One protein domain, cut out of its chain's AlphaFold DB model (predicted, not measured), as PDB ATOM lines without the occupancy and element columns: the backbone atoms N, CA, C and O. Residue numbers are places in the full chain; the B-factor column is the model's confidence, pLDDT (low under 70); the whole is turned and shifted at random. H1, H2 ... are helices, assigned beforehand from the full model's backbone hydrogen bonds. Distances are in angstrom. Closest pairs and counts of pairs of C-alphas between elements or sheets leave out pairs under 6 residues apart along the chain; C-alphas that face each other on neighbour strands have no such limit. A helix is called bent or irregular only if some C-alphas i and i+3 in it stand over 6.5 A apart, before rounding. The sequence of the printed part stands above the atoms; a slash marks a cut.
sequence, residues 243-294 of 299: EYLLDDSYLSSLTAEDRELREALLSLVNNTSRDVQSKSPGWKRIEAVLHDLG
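This is residues 243 to 294 of the 299 residues of the protein "SIR2 family protein" of Mycolicibacterium moriokaense (UniProt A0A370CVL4). The backbone makes a long, narrow loop with few contacts across it: the longest helix, H2, runs along one long side, the short H3 turns the corner at one end, H4 folds back along part of the other side, and the short, irregular H1 sits at the other end. The loop almost closes on itself, for the C-alphas of the first and last printed residues, Glu 243 and Gly 294, are 5.1 A apart. The printed part has 52 residues with four named helices in the order H1, H2, H3, H4 and no named strand; its class is all helix. It is only just compact, close to loose, with a radius of gyration of the C-alphas of 11.9 A, and it is elongated, spanning 35 by 18 by 16 A.

Begin with H2, residues 256 to 271, and look from it toward H4, residues 281 to 292. The two are close but not clearly touching, with one pair of C-alphas within 8 A, the closest being those of Leu 265 and Leu 290 at 8.0 A. They run opposite ways at a steep tilt of 36 degrees, only just beyond shallow. Next find H3, residues 274 to 279, which touches H4 only at the corner by their link, and only just, with 3 pairs of C-alphas within 8 A. The closest are those of Gln 277 and Trp 283, 5.6 A apart, and H4 touches H3 with residues 283 to 284 alone. H3 and H4 run opposite ways at a steep tilt of 67 degrees, only just short of about perpendicular. H2 and H3 are only just apart, with their closest C-alphas at 8.5 A. At the other end, H1, residues 248 to 253, and H2 are near each other, with 5 pairs of C-alphas within 10 A and the closest at 8.1 A. H1 is apart from H3 and H4. In H2 and H3 every O i to N i+4 pair is within hydrogen-bond range; in H4 7 of 8 are, and in H1 0 of 2, beside 2 of 3 O i to N i+3 pairs.

Find C-alpha 256 at (44.719, -46.636, 25.703); from there H2 runs 22.4 A to C-alpha 271 at (23.528, -39.424, 27.340). H3 follows from Arg 274 to Lys 279. H4 then runs 17.6 A from Pro 281 to C-alpha 292 at (37.200, -30.815, 15.391). Go back before H2 for H1, Asp 248 to Ser 253, which is irregular: C-alphas 249 and 252 are 7.9 A apart.

Look for the two C-alphas farthest apart at Ser 252 and Lys 279, 34.9 A from each other. The printed part has no cut, and the links H1 to H2, H2 to H3 and H3 to H4 are tight. The mean pLDDT of the printed part is 88.0 and that of H1 is 79; no printed residue is under 70.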
ATOM      1  N   GLU A 243      42.457 -34.830  16.127       72.06
ATOM      2  CA  GLU A 243      41.446 -34.617  15.064       72.06
ATOM      3  C   GLU A 243      40.795 -35.919  14.571       72.06
ATOM      4  O   GLU A 243      39.713 -35.898  13.993       72.06
ATOM      5  N   TYR A 244      41.422 -37.070  14.823       74.94
ATOM      6  CA  TYR A 244      40.889 -38.391  14.473       74.94
ATOM      7  C   TYR A 244      40.352 -39.160  15.686       74.94
ATOM      8  O   TYR A 244      39.961 -40.323  15.560       74.94
ATOM      9  N   LEU A 245      40.331 -38.536  16.869       85.81
ATOM     10  CA  LEU A 245      39.971 -39.183  18.130       85.81
ATOM     11  C   LEU A 245      38.574 -39.806  18.086       85.81
ATOM     12  O   LEU A 245      38.358 -40.847  18.707       85.81
ATOM     13  N   LEU A 246      37.641 -39.187  17.355       87.19
ATOM     14  CA  LEU A 246      36.244 -39.599  17.191       87.19
ATOM     15  C   LEU A 246      35.930 -40.184  15.798       87.19
ATOM     16  O   LEU A 246      34.815 -40.663  15.594       87.19
ATOM     17  N   ASP A 247      36.901 -40.275  14.883       83.44
ATOM     18  CA  ASP A 247      36.724 -40.941  13.581       83.44
ATOM     19  C   ASP A 247      36.860 -42.468  13.740       83.44
ATOM     20  O   ASP A 247      37.811 -42.964  14.350       83.44
ATOM     21  N   ASP A 248      35.887 -43.236  13.245       82.75
ATOM     22  CA  ASP A 248      35.897 -44.703  13.348       82.75
ATOM     23  C   ASP A 248      37.009 -45.352  12.496       82.75
ATOM     24  O   ASP A 248      37.503 -46.433  12.823       82.75
ATOM     25  N   SER A 249      37.470 -44.682  11.437       75.75
ATOM     26  CA  SER A 249      38.508 -45.177  10.518       75.75
ATOM     27  C   SER A 249      39.880 -45.321  11.188       75.75
ATOM     28  O   SER A 249      40.736 -46.057  10.698       75.75
ATOM     29  N   TYR A 250      40.086 -44.644  12.324       77.19
ATOM     30  CA  TYR A 250      41.364 -44.562  13.034       77.19
ATOM     31  C   TYR A 250      41.380 -45.339  14.359       77.19
ATOM     32  O   TYR A 250      42.377 -45.308  15.082       77.19
ATOM     33  N   LEU A 251      40.326 -46.110  14.664       79.25
ATOM     34  CA  LEU A 251      40.183 -46.883  15.911       79.25
ATOM     35  C   LEU A 251      41.388 -47.782  16.241       79.25
ATOM     36  O   LEU A 251      41.741 -47.964  17.412       79.25
ATOM     37  N   SER A 252      42.029 -48.361  15.221       80.69
ATOM     38  CA  SER A 252      43.195 -49.234  15.401       80.69
ATOM     39  C   SER A 252      44.442 -48.492  15.882       80.69
ATOM     40  O   SER A 252      45.320 -49.117  16.472       80.69
ATOM     41  N   SER A 253      44.517 -47.186  15.635       77.00
ATOM     42  CA  SER A 253      45.695 -46.352  15.890       77.00
ATOM     43  C   SER A 253      45.638 -45.614  17.230       77.00
ATOM     44  O   SER A 253      46.620 -44.984  17.606       77.00
ATOM     45  N   LEU A 254      44.518 -45.705  17.957       82.75
ATOM     46  CA  LEU A 254      44.329 -45.026  19.241       82.75
ATOM     47  C   LEU A 254      45.147 -45.673  20.369       82.75
ATOM     48  O   LEU A 254      45.224 -46.907  20.486       82.75
ATOM     49  N   THR A 255      45.711 -44.830  21.236       85.75
ATOM     50  CA  THR A 255      46.332 -45.253  22.501       85.75
ATOM     51  C   THR A 255      45.275 -45.749  23.501       85.75
ATOM     52  O   THR A 255      44.077 -45.782  23.202       85.75
ATOM     53  N   ALA A 256      45.685 -46.230  24.678       87.69
ATOM     54  CA  ALA A 256      44.719 -46.636  25.703       87.69
ATOM     55  C   ALA A 256      43.981 -45.411  26.269       87.69
ATOM     56  O   ALA A 256      42.763 -45.443  26.431       87.69
ATOM     57  N   GLU A 257      44.724 -44.328  26.473       88.81
ATOM     58  CA  GLU A 257      44.258 -43.032  26.948       88.81
ATOM     59  C   GLU A 257      43.276 -42.392  25.952       88.81
ATOM     60  O   GLU A 257      42.202 -41.936  26.346       88.81
ATOM     61  N   ASP A 258      43.581 -42.445  24.649       87.94
ATOM     62  CA  ASP A 258      42.679 -41.946  23.601       87.94
ATOM     63  C   ASP A 258      41.361 -42.725  23.554       87.94
ATOM     64  O   ASP A 258      40.295 -42.142  23.359       87.94
ATOM     65  N   ARG A 259      41.403 -44.051  23.747       89.38
ATOM     66  CA  ARG A 259      40.179 -44.867  23.787       89.38
ATOM     67  C   ARG A 259      39.292 -44.482  24.967       89.38
ATOM     68  O   ARG A 259      38.087 -44.333  24.778       89.38
ATOM     69  N   GLU A 260      39.876 -44.283  26.146       93.75
ATOM     70  CA  GLU A 260      39.136 -43.857  27.339       93.75
ATOM     71  C   GLU A 260      38.476 -42.483  27.127       93.75
ATOM     72  O   GLU A 260      37.279 -42.316  27.382       93.75
ATOM     73  N   LEU A 261      39.219 -41.513  26.582       91.88
ATOM     74  CA  LEU A 261      38.683 -40.186  26.282       91.88
ATOM     75  C   LEU A 261      37.582 -40.237  25.210       91.88
ATOM     76  O   LEU A 261      36.526 -39.622  25.384       91.88
ATOM     77  N   ARG A 262      37.788 -40.999  24.126       92.31
ATOM     78  CA  ARG A 262      36.783 -41.226  23.074       92.31
ATOM     79  C   ARG A 262      35.484 -41.769  23.663       92.31
ATOM     80  O   ARG A 262      34.413 -41.243  23.365       92.31
ATOM     81  N   GLU A 263      35.559 -42.806  24.493       93.88
ATOM     82  CA  GLU A 263      34.381 -43.406  25.126       93.88
ATOM     83  C   GLU A 263      33.640 -42.402  26.017       93.88
ATOM     84  O   GLU A 263      32.409 -42.317  25.953       93.88
ATOM     85  N   ALA A 264      34.363 -41.588  26.790       95.25
ATOM     86  CA  ALA A 264      33.768 -40.542  27.618       95.25
ATOM     87  C   ALA A 264      33.034 -39.478  26.779       95.25
ATOM     88  O   ALA A 264      31.909 -39.092  27.114       95.25
ATOM     89  N   LEU A 265      33.626 -39.039  25.664       94.06
ATOM     90  CA  LEU A 265      33.018 -38.071  24.747       94.06
ATOM     91  C   LEU A 265      31.781 -38.643  24.042       94.06
ATOM     92  O   LEU A 265      30.733 -37.997  24.010       94.06
ATOM     93  N   LEU A 266      31.849 -39.876  23.535       92.88
ATOM     94  CA  LEU A 266      30.692 -40.536  22.921       92.88
ATOM     95  C   LEU A 266      29.581 -40.801  23.945       92.88
ATOM     96  O   LEU A 266      28.399 -40.668  23.629       92.88
ATOM     97  N   SER A 267      29.940 -41.115  25.190       94.88
ATOM     98  CA  SER A 267      28.993 -41.236  26.300       94.88
ATOM     99  C   SER A 267      28.302 -39.902  26.601       94.88
ATOM    100  O   SER A 267      27.084 -39.876  26.776       94.88
ATOM    101  N   LEU A 268      29.032 -38.780  26.591       94.06
ATOM    102  CA  LEU A 268      28.448 -37.440  26.727       94.06
ATOM    103  C   LEU A 268      27.420 -37.161  25.622       94.06
ATOM    104  O   LEU A 268      26.319 -36.689  25.917       94.06
ATOM    105  N   VAL A 269      27.747 -37.487  24.368       92.06
ATOM    106  CA  VAL A 269      26.827 -37.349  23.227       92.06
ATOM    107  C   VAL A 269      25.587 -38.216  23.416       92.06
ATOM    108  O   VAL A 269      24.468 -37.708  23.364       92.06
ATOM    109  N   ASN A 270      25.768 -39.503  23.705       92.00
ATOM    110  CA  ASN A 270      24.672 -40.467  23.809       92.00
ATOM    111  C   ASN A 270      23.754 -40.215  25.015       92.00
ATOM    112  O   ASN A 270      22.551 -40.462  24.932       92.00
ATOM    113  N   ASN A 271      24.295 -39.703  26.124       94.69
ATOM    114  CA  ASN A 271      23.528 -39.424  27.340       94.69
ATOM    115  C   ASN A 271      22.869 -38.037  27.342       94.69
ATOM    116  O   ASN A 271      22.011 -37.762  28.184       94.69
ATOM    117  N   THR A 272      23.233 -37.154  26.408       92.81
ATOM    118  CA  THR A 272      22.597 -35.840  26.280       92.81
ATOM    119  C   THR A 272      21.353 -35.945  25.402       92.81
ATOM    120  O   THR A 272      21.426 -36.341  24.242       92.81
ATOM    121  N   SER A 273      20.188 -35.558  25.929       93.31
ATOM    122  CA  SER A 273      18.928 -35.639  25.176       93.31
ATOM    123  C   SER A 273      18.923 -34.736  23.934       93.31
ATOM    124  O   SER A 273      19.453 -33.625  23.968       93.31
ATOM    125  N   ARG A 274      18.238 -35.158  22.859       89.62
ATOM    126  CA  ARG A 274      18.093 -34.370  21.613       89.62
ATOM    127  C   ARG A 274      17.532 -32.962  21.838       89.62
ATOM    128  O   ARG A 274      17.868 -32.028  21.113       89.62
ATOM    129  N   ASP A 275      16.693 -32.798  22.856       92.81
ATOM    130  CA  ASP A 275      16.140 -31.499  23.235       92.81
ATOM    131  C   ASP A 275      17.225 -30.552  23.758       92.81
ATOM    132  O   ASP A 275      17.254 -29.383  23.383       92.81
ATOM    133  N   VAL A 276      18.161 -31.057  24.568       91.00
ATOM    134  CA  VAL A 276      19.315 -30.277  25.033       91.00
ATOM    135  C   VAL A 276      20.282 -30.020  23.884       91.00
ATOM    136  O   VAL A 276      20.716 -28.879  23.726       91.00
ATOM    137  N   GLN A 277      20.566 -31.034  23.061       90.12
ATOM    138  CA  GLN A 277      21.472 -30.891  21.919       90.12
ATOM    139  C   GLN A 277      20.998 -29.802  20.940       90.12
ATOM    140  O   GLN A 277      21.784 -28.980  20.484       90.12
ATOM    141  N   SER A 278      19.689 -29.730  20.670       89.12
ATOM    142  CA  SER A 278      19.123 -28.744  19.738       89.12
ATOM    143  C   SER A 278      18.899 -27.354  20.344       89.12
ATOM    144  O   SER A 278      19.043 -26.350  19.645       89.12
ATOM    145  N   LYS A 279      18.518 -27.263  21.625       91.50
ATOM    146  CA  LYS A 279      18.078 -25.995  22.242       91.50
ATOM    147  C   LYS A 279      19.167 -25.288  23.045       91.50
ATOM    148  O   LYS A 279      19.047 -24.086  23.271       91.50
ATOM    149  N   SER A 280      20.207 -25.991  23.493       92.88
ATOM    150  CA  SER A 280      21.272 -25.395  24.304       92.88
ATOM    151  C   SER A 280      22.293 -24.659  23.430       92.88
ATOM    152  O   SER A 280      22.973 -25.291  22.620       92.88
ATOM    153  N   PRO A 281      22.517 -23.346  23.630       89.12
ATOM    154  CA  PRO A 281      23.599 -22.632  22.952       89.12
ATOM    155  C   PRO A 281      24.987 -23.188  23.301       89.12
ATOM    156  O   PRO A 281      25.897 -23.129  22.480       89.12
ATOM    157  N   GLY A 282      25.147 -23.739  24.511       90.62
ATOM    158  CA  GLY A 282      26.392 -24.367  24.945       90.62
ATOM    159  C   GLY A 282      26.699 -25.647  24.172       90.62
ATOM    160  O   GLY A 282      27.862 -25.912  23.888       90.62
ATOM    161  N   TRP A 283      25.666 -26.388  23.755       93.25
ATOM    162  CA  TRP A 283      25.858 -27.604  22.966       93.25
ATOM    163  C   TRP A 283      26.496 -27.318  21.610       93.25
ATOM    164  O   TRP A 283      27.375 -28.060  21.211       93.25
ATOM    165  N   LYS A 284      26.169 -26.194  20.960       86.94
ATOM    166  CA  LYS A 284      26.804 -25.803  19.686       86.94
ATOM    167  C   LYS A 284      28.326 -25.686  19.785       86.94
ATOM    168  O   LYS A 284      29.030 -25.976  18.827       86.94
ATOM    169  N   ARG A 285      28.845 -25.256  20.942       88.81
ATOM    170  CA  ARG A 285      30.296 -25.209  21.183       88.81
ATOM    171  C   ARG A 285      30.877 -26.603  21.384       88.81
ATOM    172  O   ARG A 285      31.950 -26.876  20.871       88.81
ATOM    173  N   ILE A 286      30.170 -27.465  22.113       92.19
ATOM    174  CA  ILE A 286      30.569 -28.866  22.289       92.19
ATOM    175  C   ILE A 286      30.569 -29.588  20.940       92.19
ATOM    176  O   ILE A 286      31.526 -30.272  20.627       92.19
ATOM    177  N   GLU A 287      29.543 -29.385  20.122       89.75
ATOM    178  CA  GLU A 287      29.420 -29.945  18.779       89.75
ATOM    179  C   GLU A 287      30.568 -29.510  17.860       89.75
ATOM    180  O   GLU A 287      31.137 -30.358  17.183       89.75
ATOM    181  N   ALA A 288      30.971 -28.234  17.895       84.62
ATOM    182  CA  ALA A 288      32.156 -27.767  17.173       84.62
ATOM    183  C   ALA A 288      33.424 -28.518  17.616       84.62
ATOM    184  O   ALA A 288      34.120 -29.074  16.778       84.62
ATOM    185  N   VAL A 289      33.656 -28.642  18.929       88.25
ATOM    186  CA  VAL A 289      34.800 -29.402  19.467       88.25
ATOM    187  C   VAL A 289      34.734 -30.880  19.069       88.25
ATOM    188  O   VAL A 289      35.748 -31.467  18.715       88.25
ATOM    189  N   LEU A 290      33.554 -31.504  19.099       90.00
ATOM    190  CA  LEU A 290      33.390 -32.896  18.672       90.00
ATOM    191  C   LEU A 290      33.730 -33.056  17.186       90.00
ATOM    192  O   LEU A 290      34.419 -34.007  16.824       90.00
ATOM    193  N   HIS A 291      33.275 -32.137  16.334       85.75
ATOM    194  CA  HIS A 291      33.621 -32.133  14.914       85.75
ATOM    195  C   HIS A 291      35.116 -31.924  14.673       85.75
ATOM    196  O   HIS A 291      35.672 -32.623  13.826       85.75
ATOM    197  N   ASP A 292      35.752 -31.031  15.433       82.38
ATOM    198  CA  ASP A 292      37.200 -30.815  15.391       82.38
ATOM    199  C   ASP A 292      37.960 -32.082  15.812       82.38
ATOM    200  O   ASP A 292      39.021 -32.358  15.279       82.38
ATOM    201  N   LEU A 293      37.392 -32.908  16.697       87.75
ATOM    202  CA  LEU A 293      37.941 -34.209  17.106       87.75
ATOM    203  C   LEU A 293      37.577 -35.371  16.160       87.75
ATOM    204  O   LEU A 293      37.794 -36.535  16.502       87.75
ATOM    205  N   GLY A 294      36.981 -35.094  14.997       85.31
ATOM    206  CA  GLY A 294      36.676 -36.108  13.978       85.31
ATOM    207  C   GLY A 294      35.295 -36.748  14.102       85.31
ATOM    208  O   GLY A 294      35.006 -37.742  13.436       85.31
TER     209      GLY A 294